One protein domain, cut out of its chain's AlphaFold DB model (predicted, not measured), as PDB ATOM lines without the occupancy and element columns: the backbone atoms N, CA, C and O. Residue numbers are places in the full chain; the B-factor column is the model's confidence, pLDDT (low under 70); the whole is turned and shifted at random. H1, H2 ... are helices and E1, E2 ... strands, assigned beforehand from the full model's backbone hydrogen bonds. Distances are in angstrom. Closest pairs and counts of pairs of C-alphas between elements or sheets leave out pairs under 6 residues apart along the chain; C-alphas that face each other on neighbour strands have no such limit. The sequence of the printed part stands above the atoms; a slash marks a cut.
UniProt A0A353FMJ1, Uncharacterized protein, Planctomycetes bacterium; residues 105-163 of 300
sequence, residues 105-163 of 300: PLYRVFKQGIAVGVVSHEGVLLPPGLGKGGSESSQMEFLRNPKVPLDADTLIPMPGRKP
ATOM      1  N   PRO A 105      74.018  80.930 157.347       88.12
ATOM      2  CA  PRO A 105      72.800  81.557 157.859       88.12
ATOM      3  C   PRO A 105      72.492  81.105 159.286       88.12
ATOM      4  O   PRO A 105      72.624  79.921 159.583       88.12
ATOM      5  N   LEU A 106      72.057  82.025 160.148       91.69
ATOM      6  CA  LEU A 106      71.681  81.703 161.523       91.69
ATOM      7  C   LEU A 106      70.296  82.235 161.898       91.69
ATOM      8  O   LEU A 106      69.415  81.446 162.227       91.69
ATOM      9  N   TYR A 107      70.077  83.547 161.810       94.44
ATOM     10  CA  TYR A 107      68.818  84.170 162.225       94.44
ATOM     11  C   TYR A 107      68.141  84.895 161.076       94.44
ATOM     12  O   TYR A 107      68.795  85.582 160.292       94.44
ATOM     13  N   ARG A 108      66.811  84.809 161.015       93.25
ATOM     14  CA  ARG A 108      66.000  85.719 160.202       93.25
ATOM     15  C   ARG A 108      65.673  86.940 161.038       93.25
ATOM     16  O   ARG A 108      65.071  86.810 162.100       93.25
ATOM     17  N   VAL A 109      66.029  88.118 160.554       94.12
ATOM     18  CA  VAL A 109      65.798  89.364 161.285       94.12
ATOM     19  C   VAL A 109      64.570  90.090 160.755       94.12
ATOM     20  O   VAL A 109      64.361  90.195 159.542       94.12
ATOM     21  N   PHE A 110      63.746  90.579 161.677       93.50
ATOM     22  CA  PHE A 110      62.499  91.276 161.388       93.50
ATOM     23  C   PHE A 110      62.540  92.671 161.989       93.50
ATOM     24  O   PHE A 110      62.951  92.829 163.127       93.50
ATOM     25  N   LYS A 111      62.068  93.678 161.261       91.88
ATOM     26  CA  LYS A 111      61.881  95.032 161.783       91.88
ATOM     27  C   LYS A 111      60.420  95.412 161.606       91.88
ATOM     28  O   LYS A 111      59.906  95.326 160.494       91.88
ATOM     29  N   GLN A 112      59.745  95.779 162.698       88.44
ATOM     30  CA  GLN A 112      58.313  96.127 162.689       88.44
ATOM     31  C   GLN A 112      57.442  95.056 161.990       88.44
ATOM     32  O   GLN A 112      56.550  95.364 161.206       88.44
ATOM     33  N   GLY A 113      57.744  93.775 162.232       85.69
ATOM     34  CA  GLY A 113      57.026  92.636 161.642       85.69
ATOM     35  C   GLY A 113      57.417  92.277 160.201       85.69
ATOM     36  O   GLY A 113      56.977  91.246 159.697       85.69
ATOM     37  N   ILE A 114      58.282  93.056 159.546       87.75
ATOM     38  CA  ILE A 114      58.731  92.813 158.168       87.75
ATOM     39  C   ILE A 114      60.103  92.136 158.184       87.75
ATOM     40  O   ILE A 114      61.015  92.599 158.864       87.75
ATOM     41  N   ALA A 115      60.274  91.053 157.421       88.19
ATOM     42  CA  ALA A 115      61.575  90.404 157.262       88.19
ATOM     43  C   ALA A 115      62.540  91.337 156.514       88.19
ATOM     44  O   ALA A 115      62.301  91.669 155.353       88.19
ATOM     45  N   VAL A 116      63.633  91.737 157.165       88.75
ATOM     46  CA  VAL A 116      64.632  92.656 156.586       88.75
ATOM     47  C   VAL A 116      65.902  91.947 156.123       88.75
ATOM     48  O   VAL A 116      66.671  92.516 155.354       88.75
ATOM     49  N   GLY A 117      66.118  90.696 156.533       88.38
ATOM     50  CA  GLY A 117      67.238  89.903 156.039       88.38
ATOM     51  C   GLY A 117      67.561  88.680 156.885       88.38
ATOM     52  O   GLY A 117      66.762  88.224 157.705       88.38
ATOM     53  N   VAL A 118      68.764  88.155 156.663       91.19
ATOM     54  CA  VAL A 118      69.328  87.014 157.389       91.19
ATOM     55  C   VAL A 118      70.681  87.406 157.939       91.19
ATOM     56  O   VAL A 118      71.467  88.046 157.247       91.19
ATOM     57  N   VAL A 119      70.964  86.997 159.165       93.75
ATOM     58  CA  VAL A 119      72.244  87.213 159.831       93.75
ATOM     59  C   VAL A 119      72.976  85.881 159.959       93.75
ATOM     60  O   VAL A 119      72.358  84.857 160.253       93.75
ATOM     61  N   SER A 120      74.285  85.885 159.698       93.06
ATOM     62  CA  SER A 120      75.139  84.702 159.828       93.06
ATOM     63  C   SER A 120      75.511  84.391 161.280       93.06
ATOM     64  O   SER A 120      75.304  85.210 162.175       93.06
ATOM     65  N   HIS A 121      76.147  83.242 161.511       91.38
ATOM     66  CA  HIS A 121      76.720  82.895 162.820       91.38
ATOM     67  C   HIS A 121      77.715  83.935 163.363       91.38
ATOM     68  O   HIS A 121      77.842  84.089 164.574       91.38
ATOM     69  N   GLU A 122      78.405  84.681 162.497       91.25
ATOM     70  CA  GLU A 122      79.340  85.735 162.914       91.25
ATOM     71  C   GLU A 122      78.648  87.085 163.193       91.25
ATOM     72  O   GLU A 122      79.313  88.076 163.525       91.25
ATOM     73  N   GLY A 123      77.322  87.143 163.044       93.12
ATOM     74  CA  GLY A 123      76.514  88.341 163.251       93.12
ATOM     75  C   GLY A 123      76.484  89.298 162.061       93.12
ATOM     76  O   GLY A 123      76.153  90.469 162.226       93.12
ATOM     77  N   VAL A 124      76.859  88.833 160.867       93.44
ATOM     78  CA  VAL A 124      76.916  89.658 159.656       93.44
ATOM     79  C   VAL A 124      75.620  89.527 158.860       93.44
ATOM     80  O   VAL A 124      75.143  88.416 158.637       93.44
ATOM     81  N   LEU A 125      75.068  90.653 158.403       91.94
ATOM     82  CA  LEU A 125      73.906  90.662 157.519       91.94
ATOM     83  C   LEU A 125      74.285  90.091 156.146       91.94
ATOM     84  O   LEU A 125      75.198  90.584 155.483       91.94
ATOM     85  N   LEU A 126      73.569  89.062 155.712       89.31
ATOM     86  CA  LEU A 126      73.742  88.435 154.409       89.31
ATOM     87  C   LEU A 126      72.923  89.175 153.341       89.31
ATOM     88  O   LEU A 126      71.864  89.730 153.650       89.31
ATOM     89  N   PRO A 127      73.368  89.183 152.072       85.38
ATOM     90  CA  PRO A 127      72.586  89.757 150.992       85.38
ATOM     91  C   PRO A 127      71.257  89.007 150.819       85.38
ATOM     92  O   PRO A 127      71.177  87.803 151.092       85.38
ATOM     93  N   PRO A 128      70.217  89.682 150.309       80.62
ATOM     94  CA  PRO A 128      68.938  89.042 150.032       80.62
ATOM     95  C   PRO A 128      69.076  87.929 148.981       80.62
ATOM     96  O   PRO A 128      70.027  87.899 148.201       80.62
ATOM     97  N   GLY A 129      68.099  87.021 148.945       74.31
ATOM     98  CA  GLY A 129      68.031  85.925 147.967       74.31
ATOM     99  C   GLY A 129      68.068  84.526 148.582       74.31
ATOM    100  O   GLY A 129      67.646  83.573 147.935       74.31
ATOM    101  N   LEU A 130      68.476  84.390 149.848       73.50
ATOM    102  CA  LEU A 130      68.286  83.139 150.590       73.50
ATOM    103  C   LEU A 130      66.792  82.779 150.638       73.50
ATOM    104  O   LEU A 130      65.958  83.622 150.970       73.50
ATOM    105  N   GLY A 131      66.461  81.544 150.255       61.41
ATOM    106  CA  GLY A 131      65.083  81.049 150.182       61.41
ATOM    107  C   GLY A 131      64.297  81.445 148.922       61.41
ATOM    108  O   GLY A 131      63.148  81.040 148.784       61.41
ATOM    109  N   LYS A 132      64.885  82.200 147.982       58.25
ATOM    110  CA  LYS A 132      64.272  82.526 146.684       58.25
ATOM    111  C   LYS A 132      65.230  82.122 145.560       58.25
ATOM    112  O   LYS A 132      66.149  82.869 145.244       58.25
ATOM    113  N   GLY A 133      65.018  80.939 144.977       54.00
ATOM    114  CA  GLY A 133      65.795  80.456 143.820       54.00
ATOM    115  C   GLY A 133      66.834  79.355 144.089       54.00
ATOM    116  O   GLY A 133      67.787  79.243 143.330       54.00
ATOM    117  N   GLY A 134      66.655  78.542 145.136       53.97
ATOM    118  CA  GLY A 134      67.425  77.308 145.379       53.97
ATOM    119  C   GLY A 134      66.528  76.064 145.382       53.97
ATOM    120  O   GLY A 134      65.309  76.197 145.219       53.97
ATOM    121  N   SER A 135      67.109  74.875 145.595       53.47
ATOM    122  CA  SER A 135      66.329  73.644 145.799       53.47
ATOM    123  C   SER A 135      65.354  73.800 146.976       53.47
ATOM    124  O   SER A 135      65.548  74.654 147.850       53.47
ATOM    125  N   GLU A 136      64.300  72.976 147.034       53.88
ATOM    126  CA  GLU A 136      63.363  72.954 148.173       53.88
ATOM    127  C   GLU A 136      64.101  72.874 149.521       53.88
ATOM    128  O   GLU A 136      63.712  73.525 150.488       53.88
ATOM    129  N   SER A 137      65.234  72.170 149.560       55.66
ATOM    130  CA  SER A 137      66.102  72.033 150.732       55.66
ATOM    131  C   SER A 137      66.624  73.376 151.254       55.66
ATOM    132  O   SER A 137      66.539  73.631 152.453       55.66
ATOM    133  N   SER A 138      67.104  74.270 150.382       59.72
ATOM    134  CA  SER A 138      67.612  75.591 150.792       59.72
ATOM    135  C   SER A 138      66.505  76.545 151.244       59.72
ATOM    136  O   SER A 138      66.732  77.415 152.085       59.72
ATOM    137  N   GLN A 139      65.291  76.389 150.709       60.72
ATOM    138  CA  GLN A 139      64.125  77.146 151.175       60.72
ATOM    139  C   GLN A 139      63.673  76.658 152.554       60.72
ATOM    140  O   GLN A 139      63.398  77.466 153.441       60.72
ATOM    141  N   MET A 140      63.665  75.341 152.758       57.47
ATOM    142  CA  MET A 140      63.336  74.725 154.041       57.47
ATOM    143  C   MET A 140      64.370  75.044 155.122       57.47
ATOM    144  O   MET A 140      63.991  75.267 156.268       57.47
ATOM    145  N   GLU A 141      65.656  75.124 154.776       64.25
ATOM    146  CA  GLU A 141      66.712  75.545 155.701       64.25
ATOM    147  C   GLU A 141      66.507  77.002 156.147       64.25
ATOM    148  O   GLU A 141      66.451  77.270 157.344       64.25
ATOM    149  N   PHE A 142      66.232  77.915 155.206       68.38
ATOM    150  CA  PHE A 142      65.881  79.307 155.518       68.38
ATOM    151  C   PHE A 142      64.650  79.424 156.434       68.38
ATOM    152  O   PHE A 142      64.607  80.272 157.327       68.38
ATOM    153  N   LEU A 143      63.625  78.591 156.223       66.31
ATOM    154  CA  LEU A 143      62.411  78.613 157.043       66.31
ATOM    155  C   LEU A 143      62.634  78.105 158.474       66.31
ATOM    156  O   LEU A 143      61.891  78.531 159.364       66.31
ATOM    157  N   ARG A 144      63.652  77.263 158.692       77.06
ATOM    158  CA  ARG A 144      64.029  76.725 160.008       77.06
ATOM    159  C   ARG A 144      64.826  77.711 160.857       77.06
ATOM    160  O   ARG A 144      64.778  77.608 162.074       77.06
ATOM    161  N   ASN A 145      65.515  78.688 160.260       87.06
ATOM    162  CA  ASN A 145      66.266  79.682 161.030       87.06
ATOM    163  C   ASN A 145      65.342  80.458 162.002       87.06
ATOM    164  O   ASN A 145      64.315  81.004 161.555       87.06
ATOM    165  N   PRO A 146      65.699  80.580 163.296       92.88
ATOM    166  CA  PRO A 146      64.882  81.301 164.263       92.88
ATOM    167  C   PRO A 146      64.712  82.772 163.872       92.88
ATOM    168  O   PRO A 146      65.590  83.387 163.252       92.88
ATOM    169  N   LYS A 147      63.556  83.340 164.209       95.25
ATOM    170  CA  LYS A 147      63.242  84.752 163.978       95.25
ATOM    171  C   LYS A 147      63.770  85.608 165.130       95.25
ATOM    172  O   LYS A 147      63.584  85.246 166.284       95.25
ATOM    173  N   VAL A 148      64.347  86.764 164.820       96.44
ATOM    174  CA  VAL A 148      64.758  87.771 165.806       96.44
ATOM    175  C   VAL A 148      64.112  89.108 165.431       96.44
ATOM    176  O   VAL A 148      64.416  89.635 164.354       96.44
ATOM    177  N   PRO A 149      63.197  89.653 166.250       94.75
ATOM    178  CA  PRO A 149      62.690  90.999 166.059       94.75
ATOM    179  C   PRO A 149      63.754  92.002 166.515       94.75
ATOM    180  O   PRO A 149      64.189  91.984 167.662       94.75
ATOM    181  N   LEU A 150      64.177  92.855 165.591       93.25
ATOM    182  CA  LEU A 150      65.052  93.986 165.853       93.25
ATOM    183  C   LEU A 150      64.255  95.134 166.470       93.25
ATOM    184  O   LEU A 150      63.079  95.337 166.131       93.25
ATOM    185  N   ASP A 151      64.927  95.915 167.307       89.44
ATOM    186  CA  ASP A 151      64.381  97.141 167.871       89.44
ATOM    187  C   ASP A 151      64.030  98.142 166.740       89.44
ATOM    188  O   ASP A 151      64.572  98.131 165.626       89.44
ATOM    189  N   ALA A 152      63.009  98.973 166.975       87.69
ATOM    190  CA  ALA A 152      62.395  99.797 165.928       87.69
ATOM    191  C   ALA A 152      63.345 100.876 165.370       87.69
ATOM    192  O   ALA A 152      63.242 101.273 164.205       87.69
ATOM    193  N   ASP A 153      64.277 101.335 166.190       87.94
ATOM    194  CA  ASP A 153      65.310 102.321 165.897       87.94
ATOM    195  C   ASP A 153      66.577 101.704 165.282       87.94
ATOM    196  O   ASP A 153      67.376 102.429 164.685       87.94
ATOM    197  N   THR A 154      66.720 100.374 165.294       90.25
ATOM    198  CA  THR A 154      67.876  99.684 164.712       90.25
ATOM    199  C   THR A 154      68.065 100.039 163.235       90.25
ATOM    200  O   THR A 154      67.194  99.813 162.383       90.25
ATOM    201  N   LEU A 155      69.245 100.565 162.902       91.94
ATOM    202  CA  LEU A 155      69.663 100.816 161.523       91.94
ATOM    203  C   LEU A 155      70.086  99.505 160.851       91.94
ATOM    204  O   LEU A 155      70.963  98.793 161.342       91.94
ATOM    205  N   ILE A 156      69.492  99.205 159.695       92.38
ATOM    206  CA  ILE A 156      69.855  98.029 158.897       92.38
ATOM    207  C   ILE A 156      71.049  98.395 158.009       92.38
ATOM    208  O   ILE A 156      70.906  99.254 157.135       92.38
ATOM    209  N   PRO A 157      72.236  97.800 158.220       91.69
ATOM    210  CA  PRO A 157      73.415  98.157 157.450       91.69
ATOM    211  C   PRO A 157      73.399  97.487 156.069       91.69
ATOM    212  O   PRO A 157      72.572  96.627 155.774       91.69
ATOM    213  N   MET A 158      74.369  97.838 155.222       88.69
ATOM    214  CA  MET A 158      74.625  97.083 153.993       88.69
ATOM    215  C   MET A 158      75.035  95.629 154.311       88.69
ATOM    216  O   MET A 158      75.664  95.390 155.349       88.69
ATOM    217  N   PRO A 159      74.754  94.663 153.414       86.94
ATOM    218  CA  PRO A 159      75.258  93.298 153.544       86.94
ATOM    219  C   PRO A 159      76.775  93.241 153.758       86.94
ATOM    220  O   PRO A 159      77.516  94.069 153.231       86.94
ATOM    221  N   GLY A 160      77.247  92.267 154.534       86.25
ATOM    222  CA  GLY A 160      78.650  92.171 154.953       86.25
ATOM    223  C   GLY A 160      78.979  92.937 156.241       86.25
ATOM    224  O   GLY A 160      80.067  92.767 156.789       86.25
ATOM    225  N   ARG A 161      78.040  93.725 156.779       90.88
ATOM    226  CA  ARG A 161      78.194  94.450 158.052       90.88
ATOM    227  C   ARG A 161      77.264  93.911 159.139       90.88
ATOM    228  O   ARG A 161      76.270  93.246 158.852       90.88
ATOM    229  N   LYS A 162      77.602  94.194 160.399       92.81
ATOM    230  CA  LYS A 162      76.821  93.773 161.572       92.81
ATOM    231  C   LYS A 162      75.740  94.809 161.906       92.81
ATOM    232  O   LYS A 162      76.095  95.981 162.045       92.81
ATOM    233  N   PRO A 163      74.459  94.421 162.038       92.81
ATOM    234  CA  PRO A 163      73.443  95.298 162.614       92.81
ATOM    235  C   PRO A 163      73.777  95.598 164.078       92.81
ATOM    236  O   PRO A 163      74.162  94.696 164.824       92.81
TER     237      PRO A 163
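What this domain is: This is residues 105 to 163 of the 300 residues of an uncharacterized protein of Planctomycetes bacterium (UniProt A0A353FMJ1). A small twisted sheet of three strands has a short helix, H1, toward one end of an elongated outline; long loops, residues 121 to 135 and 151 to 163, complete it. The 59 printed residues hold E1, E2, H1, E3 along the chain; the mixed sheet runs E2, E1, E3. The class is mixed, helices and strands, with under half of the residues in named elements. It is compact, radius of gyration of the C-alphas 11.2 A, spanning 35 by 22 by 17 A.

How they stand to each other: Start at E1, residues 105 to 111, in an antiparallel hairpin with E2, residues 114 to 120; N 109 and O 117, 2.9 A apart, are within hydrogen-bond range. H1, residues 136 to 144, only grazes the sheet with residues 141 to 144; its O i to N i+4 pairs are all within range. E3, residues 147 to 150, is parallel to E1, with N 148 and O 108 within range at 2.8 A.

Where its parts are: Find C-alpha 105 at (72.800, 81.557, 157.859); E1 runs 17.8 A, E2 18.4 A, H1 12.4 A, and E3 9.6 A to C-alpha 150 at (65.052, 93.986, 165.853).

The domain as a whole: The printed part has no cut; E2 to H1 is a long link. Residues 131 to 143 have pLDDT under 70.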